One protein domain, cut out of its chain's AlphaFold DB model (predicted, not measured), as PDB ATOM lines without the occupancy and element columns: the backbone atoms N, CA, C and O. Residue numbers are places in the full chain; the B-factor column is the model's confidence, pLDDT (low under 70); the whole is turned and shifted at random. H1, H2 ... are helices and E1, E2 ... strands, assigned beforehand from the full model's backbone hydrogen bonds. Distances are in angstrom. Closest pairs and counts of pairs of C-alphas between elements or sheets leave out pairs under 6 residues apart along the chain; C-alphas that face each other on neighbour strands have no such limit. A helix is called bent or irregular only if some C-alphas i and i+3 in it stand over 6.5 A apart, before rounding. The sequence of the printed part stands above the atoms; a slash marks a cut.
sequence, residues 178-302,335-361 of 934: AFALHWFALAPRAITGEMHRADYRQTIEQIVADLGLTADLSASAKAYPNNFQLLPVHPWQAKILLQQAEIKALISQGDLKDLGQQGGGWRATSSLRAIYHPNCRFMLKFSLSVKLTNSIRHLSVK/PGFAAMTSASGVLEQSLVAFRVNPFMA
ATOM      1  N   ALA A 178     253.363 175.575 262.496       97.25
ATOM      2  CA  ALA A 178     253.447 175.007 261.166       97.25
ATOM      3  C   ALA A 178     254.734 175.480 260.481       97.25
ATOM      4  O   ALA A 178     255.198 176.593 260.716       97.25
ATOM      5  N   PHE A 179     255.275 174.657 259.590       97.81
ATOM      6  CA  PHE A 179     256.469 174.959 258.806       97.81
ATOM      7  C   PHE A 179     256.280 174.566 257.337       97.81
ATOM      8  O   PHE A 179     255.282 173.949 256.958       97.81
ATOM      9  N   ALA A 180     257.219 174.987 256.492       96.88
ATOM     10  CA  ALA A 180     257.247 174.635 255.078       96.88
ATOM     11  C   ALA A 180     258.120 173.401 254.833       96.88
ATOM     12  O   ALA A 180     259.060 173.150 255.583       96.88
ATOM     13  N   LEU A 181     257.833 172.640 253.779       97.31
ATOM     14  CA  LEU A 181     258.696 171.543 253.334       97.31
ATOM     15  C   LEU A 181     259.940 172.073 252.631       97.31
ATOM     16  O   LEU A 181     259.906 173.143 252.038       97.31
ATOM     17  N   HIS A 182     261.026 171.302 252.637       96.94
ATOM     18  CA  HIS A 182     262.186 171.555 251.782       96.94
ATOM     19  C   HIS A 182     262.065 170.724 250.506       96.94
ATOM     20  O   HIS A 182     261.700 169.554 250.582       96.94
ATOM     21  N   TRP A 183     262.371 171.294 249.344       96.50
ATOM     22  CA  TRP A 183     262.191 170.614 248.059       96.50
ATOM     23  C   TRP A 183     263.508 170.444 247.305       96.50
ATOM     24  O   TRP A 183     264.302 171.380 247.179       96.50
ATOM     25  N   PHE A 184     263.716 169.248 246.755       95.88
ATOM     26  CA  PHE A 184     264.770 168.967 245.782       95.88
ATOM     27  C   PHE A 184     264.160 168.619 244.426       95.88
ATOM     28  O   PHE A 184     263.146 167.929 244.367       95.88
ATOM     29  N   ALA A 185     264.795 169.058 243.337       95.31
ATOM     30  CA  ALA A 185     264.529 168.546 241.992       95.31
ATOM     31  C   ALA A 185     265.671 167.620 241.563       95.31
ATOM     32  O   ALA A 185     266.837 168.021 241.572       95.31
ATOM     33  N   LEU A 186     265.334 166.392 241.184       96.44
ATOM     34  CA  LEU A 186     266.263 165.289 240.957       96.44
ATOM     35  C   LEU A 186     266.165 164.777 239.521       96.44
ATOM     36  O   LEU A 186     265.069 164.598 238.991       96.44
ATOM     37  N   ALA A 187     267.298 164.472 238.894       95.94
ATOM     38  CA  ALA A 187     267.310 163.746 237.628       95.94
ATOM     39  C   ALA A 187     266.647 162.358 237.793       95.94
ATOM     40  O   ALA A 187     266.769 161.758 238.862       95.94
ATOM     41  N   PRO A 188     266.036 161.768 236.743       94.56
ATOM     42  CA  PRO A 188     265.355 160.468 236.841       94.56
ATOM     43  C   PRO A 188     266.190 159.311 237.412       94.56
ATOM     44  O   PRO A 188     265.628 158.356 237.931       94.56
ATOM     45  N   ARG A 189     267.525 159.386 237.310       94.19
ATOM     46  CA  ARG A 189     268.474 158.393 237.847       94.19
ATOM     47  C   ARG A 189     268.843 158.593 239.325       94.19
ATOM     48  O   ARG A 189     269.484 157.725 239.908       94.19
ATOM     49  N   ALA A 190     268.493 159.744 239.897       97.06
ATOM     50  CA  ALA A 190     268.829 160.158 241.261       97.06
ATOM     51  C   ALA A 190     267.629 160.079 242.224       97.06
ATOM     52  O   ALA A 190     267.722 160.531 243.365       97.06
ATOM     53  N   ILE A 191     266.505 159.516 241.773       97.50
ATOM     54  CA  ILE A 191     265.299 159.285 242.565       97.50
ATOM     55  C   ILE A 191     264.774 157.872 242.305       97.50
ATOM     56  O   ILE A 191     264.808 157.376 241.177       97.50
ATOM     57  N   THR A 192     264.257 157.239 243.348       97.56
ATOM     58  CA  THR A 192     263.509 155.987 243.263       97.56
ATOM     59  C   THR A 192     262.302 156.037 244.186       97.56
ATOM     60  O   THR A 192     262.236 156.859 245.100       97.56
ATOM     61  N   GLY A 193     261.353 155.144 243.962       97.06
ATOM     62  CA  GLY A 193     260.155 155.018 244.766       97.06
ATOM     63  C   GLY A 193     259.278 153.900 244.239       97.06
ATOM     64  O   GLY A 193     259.440 153.444 243.104       97.06
ATOM     65  N   GLU A 194     258.346 153.477 245.074       97.19
ATOM     66  CA  GLU A 194     257.348 152.465 244.758       97.19
ATOM     67  C   GLU A 194     256.009 152.914 245.341       97.19
ATOM     68  O   GLU A 194     255.971 153.607 246.359       97.19
ATOM     69  N   MET A 195     254.924 152.549 244.666       96.50
ATOM     70  CA  MET A 195     253.551 152.782 245.100       96.50
ATOM     71  C   MET A 195     252.706 151.566 244.731       96.50
ATOM     72  O   MET A 195     252.816 151.026 243.630       96.50
ATOM     73  N   HIS A 196     251.818 151.162 245.628       95.69
ATOM     74  CA  HIS A 196     250.794 150.168 245.354       95.69
ATOM     75  C   HIS A 196     249.689 150.783 244.486       95.69
ATOM     76  O   HIS A 196     249.115 151.811 244.842       95.69
ATOM     77  N   ARG A 197     249.401 150.164 243.330       91.81
ATOM     78  CA  ARG A 197     248.362 150.577 242.354       91.81
ATOM     79  C   ARG A 197     248.458 152.020 241.825       91.81
ATOM     80  O   ARG A 197     247.510 152.513 241.216       91.81
ATOM     81  N   ALA A 198     249.591 152.689 242.008       94.12
ATOM     82  CA  ALA A 198     249.830 154.051 241.545       94.12
ATOM     83  C   ALA A 198     251.302 154.246 241.153       94.12
ATOM     84  O   ALA A 198     252.123 153.344 241.310       94.12
ATOM     85  N   ASP A 199     251.644 155.432 240.652       95.19
ATOM     86  CA  ASP A 199     253.028 155.842 240.402       95.19
ATOM     87  C   ASP A 199     253.455 156.906 241.428       95.19
ATOM     88  O   ASP A 199     252.725 157.864 241.708       95.19
ATOM     89  N   TYR A 200     254.645 156.741 242.015       95.69
ATOM     90  CA  TYR A 200     255.136 157.640 243.066       95.69
ATOM     91  C   TYR A 200     255.438 159.052 242.546       95.69
ATOM     92  O   TYR A 200     255.333 160.014 243.305       95.69
ATOM     93  N   ARG A 201     255.782 159.209 241.262       94.75
ATOM     94  CA  ARG A 201     256.054 160.523 240.661       94.75
ATOM     95  C   ARG A 201     254.755 161.292 240.492       94.75
ATOM     96  O   ARG A 201     254.649 162.414 240.979       94.75
ATOM     97  N   GLN A 202     253.737 160.642 239.928       95.12
ATOM     98  CA  GLN A 202     252.386 161.204 239.850       95.12
ATOM     99  C   GLN A 202     251.829 161.526 241.246       95.12
ATOM    100  O   GLN A 202     251.160 162.538 241.440       95.12
ATOM    101  N   THR A 203     252.130 160.691 242.242       95.94
ATOM    102  CA  THR A 203     251.753 160.940 243.641       95.94
ATOM    103  C   THR A 203     252.387 162.224 244.185       95.94
ATOM    104  O   THR A 203     251.709 163.025 244.826       95.94
ATOM    105  N   ILE A 204     253.665 162.478 243.891       96.19
ATOM    106  CA  ILE A 204     254.333 163.726 244.286       96.19
ATOM    107  C   ILE A 204     253.742 164.930 243.541       96.19
ATOM    108  O   ILE A 204     253.511 165.967 244.161       96.19
ATOM    109  N   GLU A 205     253.430 164.803 242.250       93.81
ATOM    110  CA  GLU A 205     252.735 165.853 241.485       93.81
ATOM    111  C   GLU A 205     251.360 166.182 242.084       93.81
ATOM    112  O   GLU A 205     250.991 167.351 242.196       93.81
ATOM    113  N   GLN A 206     250.620 165.165 242.530       95.12
ATOM    114  CA  GLN A 206     249.352 165.343 243.236       95.12
ATOM    115  C   GLN A 206     249.535 166.062 244.575       95.12
ATOM    116  O   GLN A 206     248.747 166.949 244.879       95.12
ATOM    117  N   ILE A 207     250.579 165.745 245.349       95.69
ATOM    118  CA  ILE A 207     250.903 166.478 246.587       95.69
ATOM    119  C   ILE A 207     251.216 167.948 246.273       95.69
ATOM    120  O   ILE A 207     250.728 168.844 246.953       95.69
ATOM    121  N   VAL A 208     251.993 168.223 245.224       94.69
ATOM    122  CA  VAL A 208     252.290 169.596 244.776       94.69
ATOM    123  C   VAL A 208     251.010 170.342 244.385       94.69
ATOM    124  O   VAL A 208     250.865 171.517 244.730       94.69
ATOM    125  N   ALA A 209     250.082 169.669 243.701       94.38
ATOM    126  CA  ALA A 209     248.791 170.229 243.314       94.38
ATOM    127  C   ALA A 209     247.880 170.491 244.525       94.38
ATOM    128  O   ALA A 209     247.328 171.585 244.632       94.38
ATOM    129  N   ASP A 210     247.778 169.538 245.458       94.50
ATOM    130  CA  ASP A 210     247.023 169.667 246.713       94.50
ATOM    131  C   ASP A 210     247.502 170.882 247.537       94.50
ATOM    132  O   ASP A 210     246.705 171.579 248.164       94.50
ATOM    133  N   LEU A 211     248.810 171.170 247.503       92.75
ATOM    134  CA  LEU A 211     249.426 172.314 248.183       92.75
ATOM    135  C   LEU A 211     249.403 173.621 247.367       92.75
ATOM    136  O   LEU A 211     249.814 174.659 247.884       92.75
ATOM    137  N   GLY A 212     248.967 173.594 246.103       91.88
ATOM    138  CA  GLY A 212     248.941 174.770 245.225       91.88
ATOM    139  C   GLY A 212     250.321 175.299 244.805       91.88
ATOM    140  O   GLY A 212     250.440 176.471 244.456       91.88
ATOM    141  N   LEU A 213     251.367 174.465 244.817       87.94
ATOM    142  CA  LEU A 213     252.767 174.900 244.659       87.94
ATOM    143  C   LEU A 213     253.296 174.899 243.223       87.94
ATOM    144  O   LEU A 213     254.470 175.192 243.002       87.94
ATOM    145  N   THR A 214     252.467 174.566 242.233       79.19
ATOM    146  CA  THR A 214     252.909 174.430 240.836       79.19
ATOM    147  C   THR A 214     253.598 175.697 240.321       79.19
ATOM    148  O   THR A 214     254.657 175.611 239.705       79.19
ATOM    149  N   ALA A 215     253.026 176.873 240.601       73.00
ATOM    150  CA  ALA A 215     253.605 178.149 240.192       73.00
ATOM    151  C   ALA A 215     254.870 178.482 241.001       73.00
ATOM    152  O   ALA A 215     255.897 178.800 240.404       73.00
ATOM    153  N   ASP A 216     254.825 178.337 242.325       74.44
ATOM    154  CA  ASP A 216     255.922 178.703 243.231       74.44
ATOM    155  C   ASP A 216     257.195 177.889 242.966       74.44
ATOM    156  O   ASP A 216     258.265 178.466 242.756       74.44
ATOM    157  N   LEU A 217     257.069 176.562 242.848       76.56
ATOM    158  CA  LEU A 217     258.199 175.667 242.573       76.56
ATOM    159  C   LEU A 217     258.758 175.857 241.157       76.56
ATOM    160  O   LEU A 217     259.953 175.668 240.931       76.56
ATOM    161  N   SER A 218     257.916 176.271 240.204       70.06
ATOM    162  CA  SER A 218     258.370 176.642 238.858       70.06
ATOM    163  C   SER A 218     259.080 178.005 238.824       70.06
ATOM    164  O   SER A 218     259.990 178.210 238.017       70.06
ATOM    165  N   ALA A 219     258.693 178.929 239.713       66.31
ATOM    166  CA  ALA A 219     259.179 180.305 239.768       66.31
ATOM    167  C   ALA A 219     260.414 180.489 240.668       66.31
ATOM    168  O   ALA A 219     261.177 181.436 240.456       66.31
ATOM    169  N   SER A 220     260.650 179.602 241.643       60.81
ATOM    170  CA  SER A 220     261.801 179.637 242.553       60.81
ATOM    171  C   SER A 220     263.129 179.374 241.817       60.81
ATOM    172  O   SER A 220     263.654 178.268 241.782       60.81
ATOM    173  N   ALA A 221     263.637 180.417 241.160       43.00
ATOM    174  CA  ALA A 221     264.990 180.647 240.649       43.00
ATOM    175  C   ALA A 221     265.838 179.424 240.220       43.00
ATOM    176  O   ALA A 221     266.894 179.154 240.791       43.00
ATOM    177  N   LYS A 222     265.406 178.776 239.130       54.22
ATOM    178  CA  LYS A 222     266.150 178.167 237.998       54.22
ATOM    179  C   LYS A 222     265.262 177.032 237.516       54.22
ATOM    180  O   LYS A 222     265.204 176.023 238.205       54.22
ATOM    181  N   ALA A 223     264.596 177.193 236.367       65.00
ATOM    182  CA  ALA A 223     263.859 176.107 235.722       65.00
ATOM    183  C   ALA A 223     264.750 174.859 235.718       65.00
ATOM    184  O   ALA A 223     265.761 174.801 235.011       65.00
ATOM    185  N   TYR A 224     264.460 173.920 236.616       78.88
ATOM    186  CA  TYR A 224     265.120 172.633 236.595       78.88
ATOM    187  C   TYR A 224     264.672 171.941 235.305       78.88
ATOM    188  O   TYR A 224     263.595 172.250 234.785       78.88
ATOM    189  N   PRO A 225     265.495 171.063 234.717       82.88
ATOM    190  CA  PRO A 225     265.123 170.426 233.462       82.88
ATOM    191  C   PRO A 225     263.755 169.739 233.575       82.88
ATOM    192  O   PRO A 225     263.477 169.105 234.589       82.88
ATOM    193  N   ASN A 226     262.912 169.837 232.542       80.94
ATOM    194  CA  ASN A 226     261.522 169.342 232.575       80.94
ATOM    195  C   ASN A 226     261.389 167.848 232.919       80.94
ATOM    196  O   ASN A 226     260.312 167.395 233.282       80.94
ATOM    197  N   ASN A 227     262.461 167.068 232.766       87.00
ATOM    198  CA  ASN A 227     262.488 165.651 233.115       87.00
ATOM    199  C   ASN A 227     262.851 165.384 234.586       87.00
ATOM    200  O   ASN A 227     262.868 164.222 234.989       87.00
ATOM    201  N   PHE A 228     263.188 166.408 235.372       92.62
ATOM    202  CA  PHE A 228     263.508 166.245 236.786       92.62
ATOM    203  C   PHE A 228     262.230 166.038 237.593       92.62
ATOM    204  O   PHE A 228     261.169 166.564 237.269       92.62
ATOM    205  N   GLN A 229     262.364 165.267 238.661       93.88
ATOM    206  CA  GLN A 229     261.293 164.902 239.569       93.88
ATOM    207  C   GLN A 229     261.488 165.616 240.897       93.88
ATOM    208  O   GLN A 229     262.614 165.738 241.384       93.88
ATOM    209  N   LEU A 230     260.395 166.093 241.478       94.75
ATOM    210  CA  LEU A 230     260.424 166.726 242.787       94.75
ATOM    211  C   LEU A 230     260.496 165.664 243.886       94.75
ATOM    212  O   LEU A 230     259.962 164.570 243.735       94.75
ATOM    213  N   LEU A 231     261.137 165.998 245.001       97.50
ATOM    214  CA  LEU A 231     261.119 165.200 246.222       97.50
ATOM    215  C   LEU A 231     260.944 166.137 247.426       97.50
ATOM    216  O   LEU A 231     261.793 167.014 247.627       97.50
ATOM    217  N   PRO A 232     259.874 165.973 248.228       97.62
ATOM    218  CA  PRO A 232     259.749 166.680 249.491       97.62
ATOM    219  C   PRO A 232     260.711 166.086 250.524       97.62
ATOM    220  O   PRO A 232     260.900 164.874 250.594       97.62
ATOM    221  N   VAL A 233     261.292 166.941 251.361       98.06
ATOM    222  CA  VAL A 233     262.227 166.580 252.430       98.06
ATOM    223  C   VAL A 233     261.908 167.404 253.676       98.06
ATOM    224  O   VAL A 233     261.586 168.591 253.599       98.06
ATOM    225  N   HIS A 234     262.025 166.793 254.855       98.19
ATOM    226  CA  HIS A 234     261.918 167.528 256.112       98.19
ATOM    227  C   HIS A 234     263.029 168.599 256.204       98.19
ATOM    228  O   HIS A 234     264.204 168.250 256.052       98.19
ATOM    229  N   PRO A 235     262.736 169.875 256.524       97.00
ATOM    230  CA  PRO A 235     263.737 170.951 256.482       97.00
ATOM    231  C   PRO A 235     264.970 170.715 257.349       97.00
ATOM    232  O   PRO A 235     266.099 170.975 256.934       97.00
ATOM    233  N   TRP A 236     264.777 170.171 258.552       96.19
ATOM    234  CA  TRP A 236     265.899 169.800 259.414       96.19
ATOM    235  C   TRP A 236     266.769 168.691 258.797       96.19
ATOM    236  O   TRP A 236     267.994 168.769 258.846       96.19
ATOM    237  N   GLN A 237     266.153 167.698 258.146       97.19
ATOM    238  CA  GLN A 237     266.875 166.607 257.493       97.19
ATOM    239  C   GLN A 237     267.631 167.104 256.255       97.19
ATOM    240  O   GLN A 237     268.757 166.677 256.015       97.19
ATOM    241  N   ALA A 238     267.065 168.057 255.508       97.25
ATOM    242  CA  ALA A 238     267.727 168.675 254.362       97.25
ATOM    243  C   ALA A 238     269.064 169.329 254.756       97.25
ATOM    244  O   ALA A 238     270.067 169.119 254.073       97.25
ATOM    245  N   LYS A 239     269.123 170.031 255.902       95.44
ATOM    246  CA  LYS A 239     270.374 170.617 256.432       95.44
ATOM    247  C   LYS A 239     271.475 169.569 256.634       95.44
ATOM    248  O   LYS A 239     272.644 169.876 256.421       95.44
ATOM    249  N   ILE A 240     271.110 168.353 257.047       94.94
ATOM    250  CA  ILE A 240     272.044 167.240 257.263       94.94
ATOM    251  C   ILE A 240     272.445 166.605 255.938       94.94
ATOM    252  O   ILE A 240     273.633 166.423 255.681       94.94
ATOM    253  N   LEU A 241     271.468 166.307 255.081       96.75
ATOM    254  CA  LEU A 241     271.698 165.701 253.771       96.75
ATOM    255  C   LEU A 241     272.658 166.552 252.931       96.75
ATOM    256  O   LEU A 241     273.625 166.024 252.394       96.75
ATOM    257  N   LEU A 242     272.481 167.877 252.901       96.69
ATOM    258  CA  LEU A 242     273.350 168.799 252.154       96.69
ATOM    259  C   LEU A 242     274.825 168.787 252.611       96.69
ATOM    260  O   LEU A 242     275.707 169.242 251.879       96.69
ATOM    261  N   GLN A 243     275.127 168.261 253.802       95.69
ATOM    262  CA  GLN A 243     276.502 168.124 254.291       95.69
ATOM    263  C   GLN A 243     277.182 166.831 253.814       95.69
ATOM    264  O   GLN A 243     278.418 166.786 253.792       95.69
ATOM    265  N   GLN A 244     276.411 165.825 253.389       95.12
ATOM    266  CA  GLN A 244     276.899 164.502 252.988       95.12
ATOM    267  C   GLN A 244     277.625 164.535 251.641       95.12
ATOM    268  O   GLN A 244     277.302 165.327 250.751       95.12
ATOM    269  N   ALA A 245     278.633 163.673 251.493       95.00
ATOM    270  CA  ALA A 245     279.476 163.635 250.301       95.00
ATOM    271  C   ALA A 245     278.677 163.209 249.059       95.00
ATOM    272  O   ALA A 245     278.841 163.789 247.988       95.00
ATOM    273  N   GLU A 246     277.767 162.254 249.226       94.38
ATOM    274  CA  GLU A 246     276.896 161.710 248.189       94.38
ATOM    275  C   GLU A 246     275.949 162.779 247.632       94.38
ATOM    276  O   GLU A 246     275.816 162.924 246.419       94.38
ATOM    277  N   ILE A 247     275.354 163.602 248.500       95.88
ATOM    278  CA  ILE A 247     274.456 164.693 248.088       95.88
ATOM    279  C   ILE A 247     275.234 165.814 247.395       95.88
ATOM    280  O   ILE A 247     274.816 166.309 246.347       95.88
ATOM    281  N   LYS A 248     276.413 166.176 247.916       96.12
ATOM    282  CA  LYS A 248     277.320 167.128 247.250       96.12
ATOM    283  C   LYS A 248     277.743 166.639 245.861       96.12
ATOM    284  O   LYS A 248     277.871 167.458 244.951       96.12
ATOM    285  N   ALA A 249     277.929 165.329 245.687       95.12
ATOM    286  CA  ALA A 249     278.226 164.727 244.392       95.12
ATOM    287  C   ALA A 249     277.039 164.829 243.419       95.12
ATOM    288  O   ALA A 249     277.237 165.232 242.276       95.12
ATOM    289  N   LEU A 250     275.806 164.561 243.864       95.69
ATOM    290  CA  LEU A 250     274.611 164.740 243.027       95.69
ATOM    291  C   LEU A 250     274.439 166.201 242.574       95.69
ATOM    292  O   LEU A 250     274.118 166.465 241.415       95.69
ATOM    293  N   ILE A 251     274.711 167.164 243.462       95.00
ATOM    294  CA  ILE A 251     274.673 168.597 243.132       95.00
ATOM    295  C   ILE A 251     275.751 168.954 242.099       95.00
ATOM    296  O   ILE A 251     275.455 169.638 241.117       95.00
ATOM    297  N   SER A 252     276.995 168.501 242.295       95.25
ATOM    298  CA  SER A 252     278.112 168.827 241.396       95.25
ATOM    299  C   SER A 252     277.968 168.190 240.012       95.25
ATOM    300  O   SER A 252     278.358 168.797 239.017       95.25
ATOM    301  N   GLN A 253     277.335 167.016 239.935       94.00
ATOM    302  CA  GLN A 253     276.970 166.335 238.687       94.00
ATOM    303  C   GLN A 253     275.761 166.974 237.987       94.00
ATOM    304  O   GLN A 253     275.458 166.636 236.845       94.00
ATOM    305  N   GLY A 254     275.071 167.908 238.648       93.25
ATOM    306  CA  GLY A 254     273.871 168.557 238.129       93.25
ATOM    307  C   GLY A 254     272.602 167.709 238.226       93.25
ATOM    308  O   GLY A 254     271.573 168.148 237.718       93.25
ATOM    309  N   ASP A 255     272.658 166.558 238.898       95.31
ATOM    310  CA  ASP A 255     271.542 165.625 239.081       95.31
ATOM    311  C   ASP A 255     270.605 166.018 240.235       95.31
ATOM    312  O   ASP A 255     269.527 165.445 240.353       95.31
ATOM    313  N   LEU A 256     270.985 167.001 241.059       95.69
ATOM    314  CA  LEU A 256     270.158 167.568 242.129       95.69
ATOM    315  C   LEU A 256     270.170 169.102 242.075       95.69
ATOM    316  O   LEU A 256     271.229 169.729 241.959       95.69
ATOM    317  N   LYS A 257     268.990 169.718 242.201       93.88
ATOM    318  CA  LYS A 257     268.807 171.154 242.460       93.88
ATOM    319  C   LYS A 257     268.106 171.366 243.798       93.88
ATOM    320  O   LYS A 257     267.059 170.777 244.047       93.88
ATOM    321  N   ASP A 258     268.694 172.224 244.625       94.19
ATOM    322  CA  ASP A 258     268.110 172.666 245.887       94.19
ATOM    323  C   ASP A 258     267.129 173.822 245.644       94.19
ATOM    324  O   ASP A 258     267.547 174.883 245.178       94.19
ATOM    325  N   LEU A 259     265.838 173.595 245.914       92.62
ATOM    326  CA  LEU A 259     264.760 174.571 245.707       92.62
ATOM    327  C   LEU A 259     264.362 175.304 246.999       92.62
ATOM    328  O   LEU A 259     263.504 176.191 246.969       92.62
ATOM    329  N   GLY A 260     264.981 174.955 248.131       93.25
ATOM    330  CA  GLY A 260     264.701 175.567 249.424       93.25
ATOM    331  C   GLY A 260     263.344 175.184 250.021       93.25
ATOM    332  O   GLY A 260     262.719 174.191 249.643       93.25
ATOM    333  N   GLN A 261     262.905 175.979 251.001       94.12
ATOM    334  CA  GLN A 261     261.672 175.738 251.749       94.12
ATOM    335  C   GLN A 261     260.457 176.395 251.087       94.12
ATOM    336  O   GLN A 261     260.456 177.608 250.883       94.12
ATOM    337  N   GLN A 262     259.423 175.608 250.778       92.50
ATOM    338  CA  GLN A 262     258.179 176.037 250.126       92.50
ATOM    339  C   GLN A 262     256.993 175.170 250.575       92.50
ATOM    340  O   GLN A 262     257.173 174.033 251.016       92.50
ATOM    341  N   GLY A 263     255.770 175.694 250.459       91.00
ATOM    342  CA  GLY A 263     254.564 174.991 250.909       91.00
ATOM    343  C   GLY A 263     254.456 174.907 252.418       91.00
ATOM    344  O   GLY A 263     254.693 173.850 252.991       91.00
ATOM    345  N   GLY A 264     254.129 176.038 253.051       93.88
ATOM    346  CA  GLY A 264     253.838 176.119 254.484       93.88
ATOM    347  C   GLY A 264     252.587 175.337 254.899       93.88
ATOM    348  O   GLY A 264     251.884 174.778 254.066       93.88
ATOM    349  N   GLY A 265     252.295 175.332 256.201       96.12
ATOM    350  CA  GLY A 265     251.078 174.723 256.755       96.12
ATOM    351  C   GLY A 265     251.253 173.297 257.282       96.12
ATOM    352  O   GLY A 265     250.320 172.756 257.873       96.12
ATOM    353  N   TRP A 266     252.436 172.697 257.123       98.31
ATOM    354  CA  TRP A 266     252.725 171.371 257.660       98.31
ATOM    355  C   TRP A 266     252.978 171.418 259.157       98.31
ATOM    356  O   TRP A 266     253.722 172.266 259.640       98.31
ATOM    357  N   ARG A 267     252.387 170.479 259.890       98.44
ATOM    358  CA  ARG A 267     252.458 170.395 261.350       98.44
ATOM    359  C   ARG A 267     253.029 169.050 261.769       98.44
ATOM    360  O   ARG A 267     252.611 168.011 261.256       98.44
ATOM    361  N   ALA A 268     253.979 169.061 262.699       98.00
ATOM    362  CA  ALA A 268     254.544 167.833 263.246       98.00
ATOM    363  C   ALA A 268     253.512 167.080 264.092       98.00
ATOM    364  O   ALA A 268     252.828 167.674 264.925       98.00
ATOM    365  N   THR A 269     253.429 165.764 263.892       98.12
ATOM    366  CA  THR A 269     252.662 164.867 264.767       98.12
ATOM    367  C   THR A 269     253.495 164.459 265.985       98.12
ATOM    368  O   THR A 269     254.703 164.708 266.039       98.12
ATOM    369  N   SER A 270     252.896 163.752 266.945       96.06
ATOM    370  CA  SER A 270     253.575 163.266 268.157       96.06
ATOM    371  C   SER A 270     254.818 162.399 267.885       96.06
ATOM    372  O   SER A 270     255.646 162.209 268.775       96.06
ATOM    373  N   SER A 271     254.977 161.865 266.666       93.44
ATOM    374  CA  SER A 271     256.147 161.076 266.245       93.44
ATOM    375  C   SER A 271     257.351 161.919 265.809       93.44
ATOM    376  O   SER A 271     258.402 161.353 265.496       93.44
ATOM    377  N   LEU A 272     257.198 163.249 265.757       93.44
ATOM    378  CA  LEU A 272     258.121 164.244 265.197       93.44
ATOM    379  C   LEU A 272     258.297 164.148 263.672       93.44
ATOM    380  O   LEU A 272     258.184 165.146 262.970       93.44
ATOM    381  N   ARG A 273     258.563 162.947 263.151       94.50
ATOM    382  CA  ARG A 273     258.951 162.719 261.748       94.50
ATOM    383  C   ARG A 273     257.786 162.517 260.784       94.50
ATOM    384  O   ARG A 273     257.989 162.619 259.578       94.50
ATOM    385  N   ALA A 274     256.600 162.179 261.293       97.06
ATOM    386  CA  ALA A 274     255.380 162.225 260.501       97.06
ATOM    387  C   ALA A 274     254.733 163.601 260.648       97.06
ATOM    388  O   ALA A 274     254.565 164.093 261.766       97.06
ATOM    389  N   ILE A 275     254.374 164.206 259.525       98.50
ATOM    390  CA  ILE A 275     253.806 165.548 259.459       98.50
ATOM    391  C   ILE A 275     252.460 165.519 258.736       98.50
ATOM    392  O   ILE A 275     252.221 164.691 257.853       98.50
ATOM    393  N   TYR A 276     251.581 166.433 259.124       98.56
ATOM    394  CA  TYR A 276     250.210 166.541 258.645       98.56
ATOM    395  C   TYR A 276     249.969 167.896 257.985       98.56
ATOM    396  O   TYR A 276     250.473 168.919 258.452       98.56
ATOM    397  N   HIS A 277     249.151 167.891 256.936       98.19
ATOM    398  CA  HIS A 277     248.599 169.087 256.322       98.19
ATOM    399  C   HIS A 277     247.100 168.860 256.058       98.19
ATOM    400  O   HIS A 277     246.753 167.831 255.472       98.19
ATOM    401  N   PRO A 278     246.202 169.786 256.448       96.56
ATOM    402  CA  PRO A 278     244.754 169.578 256.336       96.56
ATOM    403  C   PRO A 278     244.274 169.429 254.891       96.56
ATOM    404  O   PRO A 278     243.372 168.644 254.628       96.56
ATOM    405  N   ASN A 279     244.930 170.108 253.947       96.06
ATOM    406  CA  ASN A 279     244.543 170.091 252.531       96.06
ATOM    407  C   ASN A 279     245.341 169.086 251.683       96.06
ATOM    408  O   ASN A 279     245.311 169.183 250.465       96.06
ATOM    409  N   CYS A 280     246.104 168.174 252.295       97.38
ATOM    410  CA  CYS A 280     246.893 167.185 251.558       97.38
ATOM    411  C   CYS A 280     246.316 165.785 251.758       97.38
ATOM    412  O   CYS A 280     246.055 165.376 252.895       97.38
ATOM    413  N   ARG A 281     246.186 165.020 250.668       97.06
ATOM    414  CA  ARG A 281     245.681 163.635 250.709       97.06
ATOM    415  C   ARG A 281     246.594 162.667 251.469       97.06
ATOM    416  O   ARG A 281     246.145 161.611 251.909       97.06
ATOM    417  N   PHE A 282     247.867 163.029 251.635       97.94
ATOM    418  CA  PHE A 282     248.860 162.255 252.371       97.94
ATOM    419  C   PHE A 282     249.431 163.047 253.551       97.94
ATOM    420  O   PHE A 282     249.788 164.219 253.430       97.94
ATOM    421  N   MET A 283     249.591 162.371 254.683       98.56
ATOM    422  CA  MET A 283     250.610 162.706 255.672       98.56
ATOM    423  C   MET A 283     251.967 162.193 255.172       98.56
ATOM    424  O   MET A 283     252.042 161.150 254.520       98.56
ATOM    425  N   LEU A 284     253.049 162.897 255.498       98.50
ATOM    426  CA  LEU A 284     254.401 162.516 255.073       98.50
ATOM    427  C   LEU A 284     255.206 162.038 256.275       98.50
ATOM    428  O   LEU A 284     255.310 162.757 257.267       98.50
ATOM    429  N   LYS A 285     255.780 160.835 256.198       98.25
ATOM    430  CA  LYS A 285     256.640 160.255 257.240       98.25
ATOM    431  C   LYS A 285     258.078 160.220 256.737       98.25
ATOM    432  O   LYS A 285     258.386 159.471 255.819       98.25
ATOM    433  N   PHE A 286     258.952 161.012 257.347       98.00
ATOM    434  CA  PHE A 286     260.343 161.148 256.919       98.00
ATOM    435  C   PHE A 286     261.299 160.246 257.698       98.00
ATOM    436  O   PHE A 286     261.127 159.999 258.895       98.00
ATOM    437  N   SER A 287     262.364 159.822 257.026       96.81
ATOM    438  CA  SER A 287     263.604 159.410 257.676       96.81
ATOM    439  C   SER A 287     264.251 160.637 258.321       96.81
ATOM    440  O   SER A 287     264.470 161.651 257.656       96.81
ATOM    441  N   LEU A 288     264.513 160.579 259.627       94.94
ATOM    442  CA  LEU A 288     264.996 161.722 260.400       94.94
ATOM    443  C   LEU A 288     266.165 161.299 261.296       94.94
ATOM    444  O   LEU A 288     266.014 160.436 262.160       94.94
ATOM    445  N   SER A 289     267.331 161.925 261.116       92.50
ATOM    446  CA  SER A 289     268.581 161.611 261.831       92.50
ATOM    447  C   SER A 289     268.611 162.124 263.283       92.50
ATOM    448  O   SER A 289     269.632 162.618 263.753       92.50
ATOM    449  N   VAL A 290     267.493 162.004 264.003       87.88
ATOM    450  CA  VAL A 290     267.344 162.373 265.420       87.88
ATOM    451  C   VAL A 290     267.177 161.107 266.246       87.88
ATOM    452  O   VAL A 290     266.379 160.231 265.896       87.88
ATOM    453  N   LYS A 291     267.889 161.022 267.373       85.00
ATOM    454  CA  LYS A 291     267.624 160.000 268.391       85.00
ATOM    455  C   LYS A 291     266.439 160.449 269.245       85.00
ATOM    456  O   LYS A 291     266.542 161.457 269.942       85.00
ATOM    457  N   LEU A 292     265.332 159.707 269.176       84.19
ATOM    458  CA  LEU A 292     264.144 159.901 270.015       84.19
ATOM    459  C   LEU A 292     263.896 158.629 270.811       84.19
ATOM    460  O   LEU A 292     263.772 157.559 270.209       84.19
ATOM    461  N   THR A 293     263.778 158.768 272.132       85.00
ATOM    462  CA  THR A 293     263.748 157.636 273.069       85.00
ATOM    463  C   THR A 293     264.924 156.684 272.803       85.00
ATOM    464  O   THR A 293     266.074 157.129 272.805       85.00
ATOM    465  N   ASN A 294     264.673 155.409 272.512       80.75
ATOM    466  CA  ASN A 294     265.716 154.393 272.376       80.75
ATOM    467  C   ASN A 294     266.299 154.258 270.959       80.75
ATOM    468  O   ASN A 294     267.285 153.539 270.796       80.75
ATOM    469  N   SER A 295     265.758 154.959 269.951       81.19
ATOM    470  CA  SER A 295     266.118 154.717 268.542       81.19
ATOM    471  C   SER A 295     266.376 155.991 267.737       81.19
ATOM    472  O   SER A 295     265.719 157.023 267.913       81.19
ATOM    473  N   ILE A 296     267.318 155.901 266.793       85.31
ATOM    474  CA  ILE A 296     267.453 156.878 265.704       85.31
ATOM    475  C   ILE A 296     266.304 156.657 264.725       85.31
ATOM    476  O   ILE A 296     265.973 155.524 264.379       85.31
ATOM    477  N   ARG A 297     265.669 157.742 264.288       89.25
ATOM    478  CA  ARG A 297     264.412 157.687 263.539       89.25
ATOM    479  C   ARG A 297     264.591 157.641 262.027       89.25
ATOM    480  O   ARG A 297     263.836 158.277 261.285       89.25
ATOM    481  N   HIS A 298     265.525 156.816 261.573       92.19
ATOM    482  CA  HIS A 298     265.619 156.458 260.162       92.19
ATOM    483  C   HIS A 298     264.448 155.569 259.741       92.19
ATOM    484  O   HIS A 298     263.835 154.883 260.562       92.19
ATOM    485  N   LEU A 299     264.089 155.677 258.468       93.38
ATOM    486  CA  LEU A 299     263.309 154.667 257.763       93.38
ATOM    487  C   LEU A 299     264.286 153.802 256.979       93.38
ATOM    488  O   LEU A 299     265.278 154.332 256.482       93.38
ATOM    489  N   SER A 300     263.977 152.520 256.828       92.88
ATOM    490  CA  SER A 300     264.651 151.646 255.862       92.88
ATOM    491  C   SER A 300     263.724 151.250 254.718       92.88
ATOM    492  O   SER A 300     262.498 151.304 254.849       92.88
ATOM    493  N   VAL A 301     264.300 150.803 253.597       92.81
ATOM    494  CA  VAL A 301     263.521 150.303 252.446       92.81
ATOM    495  C   VAL A 301     262.630 149.125 252.858       92.81
ATOM    496  O   VAL A 301     261.468 149.050 252.466       92.81
ATOM    497  N   LYS A 302     263.142 148.244 253.725       90.50
ATOM    498  CA  LYS A 302     262.384 147.099 254.249       90.50
ATOM    499  C   LYS A 302     261.135 147.542 255.013       90.50
ATOM    500  O   LYS A 302     260.074 146.950 254.861       90.50
ATOM    501  N   PRO A 335     250.839 153.330 251.283       96.94
ATOM    502  CA  PRO A 335     250.868 152.663 249.985       96.94
ATOM    503  C   PRO A 335     252.150 152.851 249.192       96.94
ATOM    504  O   PRO A 335     252.277 152.256 248.128       96.94
ATOM    505  N   GLY A 336     253.103 153.645 249.668       97.06
ATOM    506  CA  GLY A 336     254.385 153.756 248.999       97.06
ATOM    507  C   GLY A 336     255.311 154.804 249.579       97.06
ATOM    508  O   GLY A 336     255.054 155.409 250.625       97.06
ATOM    509  N   PHE A 337     256.427 154.998 248.886       98.19
ATOM    510  CA  PHE A 337     257.525 155.842 249.329       98.19
ATOM    511  C   PHE A 337     258.322 156.414 248.154       98.19
ATOM    512  O   PHE A 337     258.239 155.933 247.023       98.19
ATOM    513  N   ALA A 338     259.154 157.410 248.448       98.38
ATOM    514  CA  ALA A 338     260.185 157.912 247.547       98.38
ATOM    515  C   ALA A 338     261.495 158.183 248.305       98.38
ATOM    516  O   ALA A 338     261.492 158.422 249.514       98.38
ATOM    517  N   ALA A 339     262.624 158.139 247.596       98.12
ATOM    518  CA  ALA A 339     263.956 158.427 248.120       98.12
ATOM    519  C   ALA A 339     264.919 158.881 247.020       98.12
ATOM    520  O   ALA A 339     264.727 158.596 245.838       98.12
ATOM    521  N   MET A 340     266.013 159.523 247.424       98.00
ATOM    522  CA  MET A 340     267.161 159.766 246.556       98.00
ATOM    523  C   MET A 340     267.972 158.483 246.342       98.00
ATOM    524  O   MET A 340     268.102 157.643 247.239       98.00
ATOM    525  N   THR A 341     268.581 158.365 245.167       96.38
ATOM    526  CA  THR A 341     269.523 157.296 244.819       96.38
ATOM    527  C   THR A 341     270.868 157.868 244.414       96.38
ATOM    528  O   THR A 341     270.963 158.932 243.804       96.38
ATOM    529  N   SER A 342     271.928 157.136 244.736       91.81
ATOM    530  CA  SER A 342     273.283 157.427 244.278       91.81
ATOM    531  C   SER A 342     273.917 156.177 243.658       91.81
ATOM    532  O   SER A 342     273.288 155.121 243.578       91.81
ATOM    533  N   ALA A 343     275.183 156.269 243.247       85.44
ATOM    534  CA  ALA A 343     275.936 155.113 242.758       85.44
ATOM    535  C   ALA A 343     276.057 153.974 243.795       85.44
ATOM    536  O   ALA A 343     276.280 152.832 243.405       85.44
ATOM    537  N   SER A 344     275.900 154.263 245.095       86.62
ATOM    538  CA  SER A 344     275.912 153.264 246.176       86.62
ATOM    539  C   SER A 344     274.544 152.628 246.465       86.62
ATOM    540  O   SER A 344     274.465 151.736 247.307       86.62
ATOM    541  N   GLY A 345     273.479 153.051 245.776       93.38
ATOM    542  CA  GLY A 345     272.111 152.573 245.991       93.38
ATOM    543  C   GLY A 345     271.185 153.625 246.606       93.38
ATOM    544  O   GLY A 345     271.380 154.832 246.430       93.38
ATOM    545  N   VAL A 346     270.135 153.158 247.288       95.88
ATOM    546  CA  VAL A 346     269.114 154.010 247.920       95.88
ATOM    547  C   VAL A 346     269.692 154.715 249.145       95.88
ATOM    548  O   VAL A 346     270.269 154.079 250.024       95.88
ATOM    549  N   LEU A 347     269.504 156.031 249.229       96.19
ATOM    550  CA  LEU A 347     269.919 156.827 250.381       96.19
ATOM    551  C   LEU A 347     268.796 156.838 251.427       96.19
ATOM    552  O   LEU A 347     267.933 157.714 251.413       96.19
ATOM    553  N   GLU A 348     268.799 155.886 252.361       95.31
ATOM    554  CA  GLU A 348     267.711 155.702 253.343       95.31
ATOM    555  C   GLU A 348     267.428 156.938 254.221       95.31
ATOM    556  O   GLU A 348     266.299 157.180 254.646       95.31
ATOM    557  N   GLN A 349     268.421 157.806 254.431       95.75
ATOM    558  CA  GLN A 349     268.253 159.079 255.150       95.75
ATOM    559  C   GLN A 349     267.417 160.128 254.395       95.75
ATOM    560  O   GLN A 349     267.128 161.190 254.947       95.75
ATOM    561  N   SER A 350     267.055 159.850 253.141       97.38
ATOM    562  CA  SER A 350     266.192 160.685 252.299       97.38
ATOM    563  C   SER A 350     264.789 160.115 252.090       97.38
ATOM    564  O   SER A 350     263.988 160.737 251.397       97.38
ATOM    565  N   LEU A 351     264.494 158.946 252.671       98.00
ATOM    566  CA  LEU A 351     263.202 158.282 252.520       98.00
ATOM    567  C   LEU A 351     262.054 159.146 253.054       98.00
ATOM    568  O   LEU A 351     262.117 159.678 254.168       98.00
ATOM    569  N   VAL A 352     260.976 159.196 252.277       98.38
ATOM    570  CA  VAL A 352     259.657 159.683 252.679       98.38
ATOM    571  C   VAL A 352     258.610 158.630 252.330       98.38
ATOM    572  O   VAL A 352     258.528 158.196 251.185       98.38
ATOM    573  N   ALA A 353     257.821 158.211 253.317       98.19
ATOM    574  CA  ALA A 353     256.655 157.358 253.115       98.19
ATOM    575  C   ALA A 353     255.380 158.208 253.046       98.19
ATOM    576  O   ALA A 353     255.224 159.175 253.806       98.19
ATOM    577  N   PHE A 354     254.473 157.832 252.150       98.06
ATOM    578  CA  PHE A 354     253.179 158.481 251.963       98.06
ATOM    579  C   PHE A 354     252.138 157.741 252.795       98.06
ATOM    580  O   PHE A 354     251.859 156.578 252.525       98.06
ATOM    581  N   ARG A 355     251.568 158.396 253.811       98.19
ATOM    582  CA  ARG A 355     250.504 157.824 254.646       98.19
ATOM    583  C   ARG A 355     249.171 158.471 254.309       98.19
ATOM    584  O   ARG A 355     249.080 159.693 254.335       98.19
ATOM    585  N   VAL A 356     248.138 157.687 254.024       97.62
ATOM    586  CA  VAL A 356     246.801 158.206 253.687       97.62
ATOM    587  C   VAL A 356     246.277 159.112 254.810       97.62
ATOM    588  O   VAL A 356     246.364 158.765 255.990       97.62
ATOM    589  N   ASN A 357     245.748 160.285 254.450       98.06
ATOM    590  CA  ASN A 357     245.149 161.239 255.383       98.06
ATOM    591  C   ASN A 357     243.611 161.107 255.396       98.06
ATOM    592  O   ASN A 357     242.946 161.696 254.541       98.06
ATOM    593  N   PRO A 358     243.014 160.405 256.379       97.12
ATOM    594  CA  PRO A 358     241.561 160.248 256.457       97.12
ATOM    595  C   PRO A 358     240.839 161.536 256.892       97.12
ATOM    596  O   PRO A 358     239.614 161.607 256.832       97.12
ATOM    597  N   PHE A 359     241.576 162.562 257.332       97.38
ATOM    598  CA  PHE A 359     241.016 163.792 257.896       97.38
ATOM    599  C   PHE A 359     240.925 164.935 256.884       97.38
ATOM    600  O   PHE A 359     240.429 165.998 257.229       97.38
ATOM    601  N   MET A 360     241.373 164.741 255.638       95.00
ATOM    602  CA  MET A 360     241.320 165.793 254.615       95.00
ATOM    603  C   MET A 360     239.881 166.266 254.346       95.00
ATOM    604  O   MET A 360     239.640 167.458 254.186       95.00
ATOM    605  N   ALA A 361     238.912 165.343 254.333       94.06
ATOM    606  CA  ALA A 361     237.504 165.671 254.094       94.06
ATOM    607  C   ALA A 361     236.799 166.284 255.318       94.06
ATOM    608  O   ALA A 361     235.812 166.997 255.162       94.06
TER     609      ALA A 361
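What this domain is: This is residues 178 to 302 and 335 to 361 of the 934 residues of the protein "GNAT family N-acetyltransferase" of Shewanella sp. SR44-3 (UniProt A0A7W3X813). One antiparallel sheet of eight strands is curled like part of a barrel and folded back on itself, with the leaf E2 E9 E10 E6 E5 facing the leaf E1 E3 and the long bent strand E4 as the hinge between them; E2 and E3 are its two edge strands. H1 packs on both leaves, H2 sits on the same face as H1, H3 and H4 sit on the opposite face, and the small hairpin E7 and E8 reaches away from the folded sheet. You have 152 printed residues, with four named helices and ten named strands in the order E1 E2 H1 H2 E3 H3 H4 E4 E5 E6 E7 E8 E9 E10; the class is mixed, helices and strands. The large sheet runs E2 E9 E10 E6 E5 E4 E1 E3, and E7 and E8 make a second antiparallel sheet. The whole is compact, with a radius of gyration of the C-alphas of 14.5 A and spans of 40 by 39 by 31 A.

Where its parts are: Find C-alpha 179 at (256.469, 174.959, 258.806); from there E1 runs 22.5 A to residue 186. E2 is residues 191 to 195, H1 is residues 200 to 210 and 15.0 A long, and H2 is residues 214 to 219. Next come E3, residues 229 to 233, H3, residues 235 to 241, and H4, residues 245 to 252. At C-alpha 256, (270.158, 167.568, 242.129), E4 begins and runs to residue 268, 26.3 A away, bending by 91 degrees at residue 265. E5 is residues 274 to 276, E6 residues 282 to 286, E7 residues 288 to 292 and E8 residues 295 to 297. After the cut, E9 covers residues 336 to 342 over 19.8 A, and E10 runs from residue 352 to C-alpha 356 at (246.801, 158.206, 253.687).

How they stand to each other: Begin in the large sheet, which is strongly twisted, at E1: N 184 and O 231 of E3 are 3.1 A apart. On the other side of E1, N 183 and O 260 of E4 are 2.9 A apart. E4, E5 and E6 form a meander, each strand the antiparallel neighbour of the one before; look for N 276 and O 267 at 2.8 A, and N 275 and O 284 at 2.8 A. E6 and E10 are antiparallel neighbours with N 283 and O 355 at 2.7 A, the hairpin E9 and E10 has N 338 and O 352 at 2.9 A, and the antiparallel neighbours E2 and E9 have N 339 and O 192 at 2.8 A. Across the fold, the closest C-alphas of E3 and E9 are those of Leu 231 and Ala 338, 7.5 A apart. E3, H3, H4 and E4 make a split strand-helix-strand unit, two strands running the same way with E1 between them, and its crossover is right-handed. H1 is on the sheet; its closest C-alpha pair with E3 is Arg 201 and Gln 229, 6.9 A. H2 has a height over the sheet of 9.0 A, and H3 one of 8.3 A. H4 is on the sheet over none of its strands; its closest C-alpha pair with E4 is Leu 250 and Leu 256, 5.4 A. E6 runs on into E7 at 77 degrees, and in the hairpin E7 and E8, N 288 and O 297 are 2.9 A apart. In H1, H2 and H4 every O i to N i+4 pair is within hydrogen-bond range, and in H3 2 of 3 are.

The domain as a whole: The two C-alphas farthest apart are those of Asn 226 and Asn 294, 42.7 A. Residues 303 to 334 are not printed, and C-alphas 302 and 335 are 13.5 A apart across this cut. Of the links that are printed whole, H2 to E3 and E9 to E10 are short and the others tight. The mean pLDDT of the printed part is 92.8; look for values under 70 at residues 219 to 223.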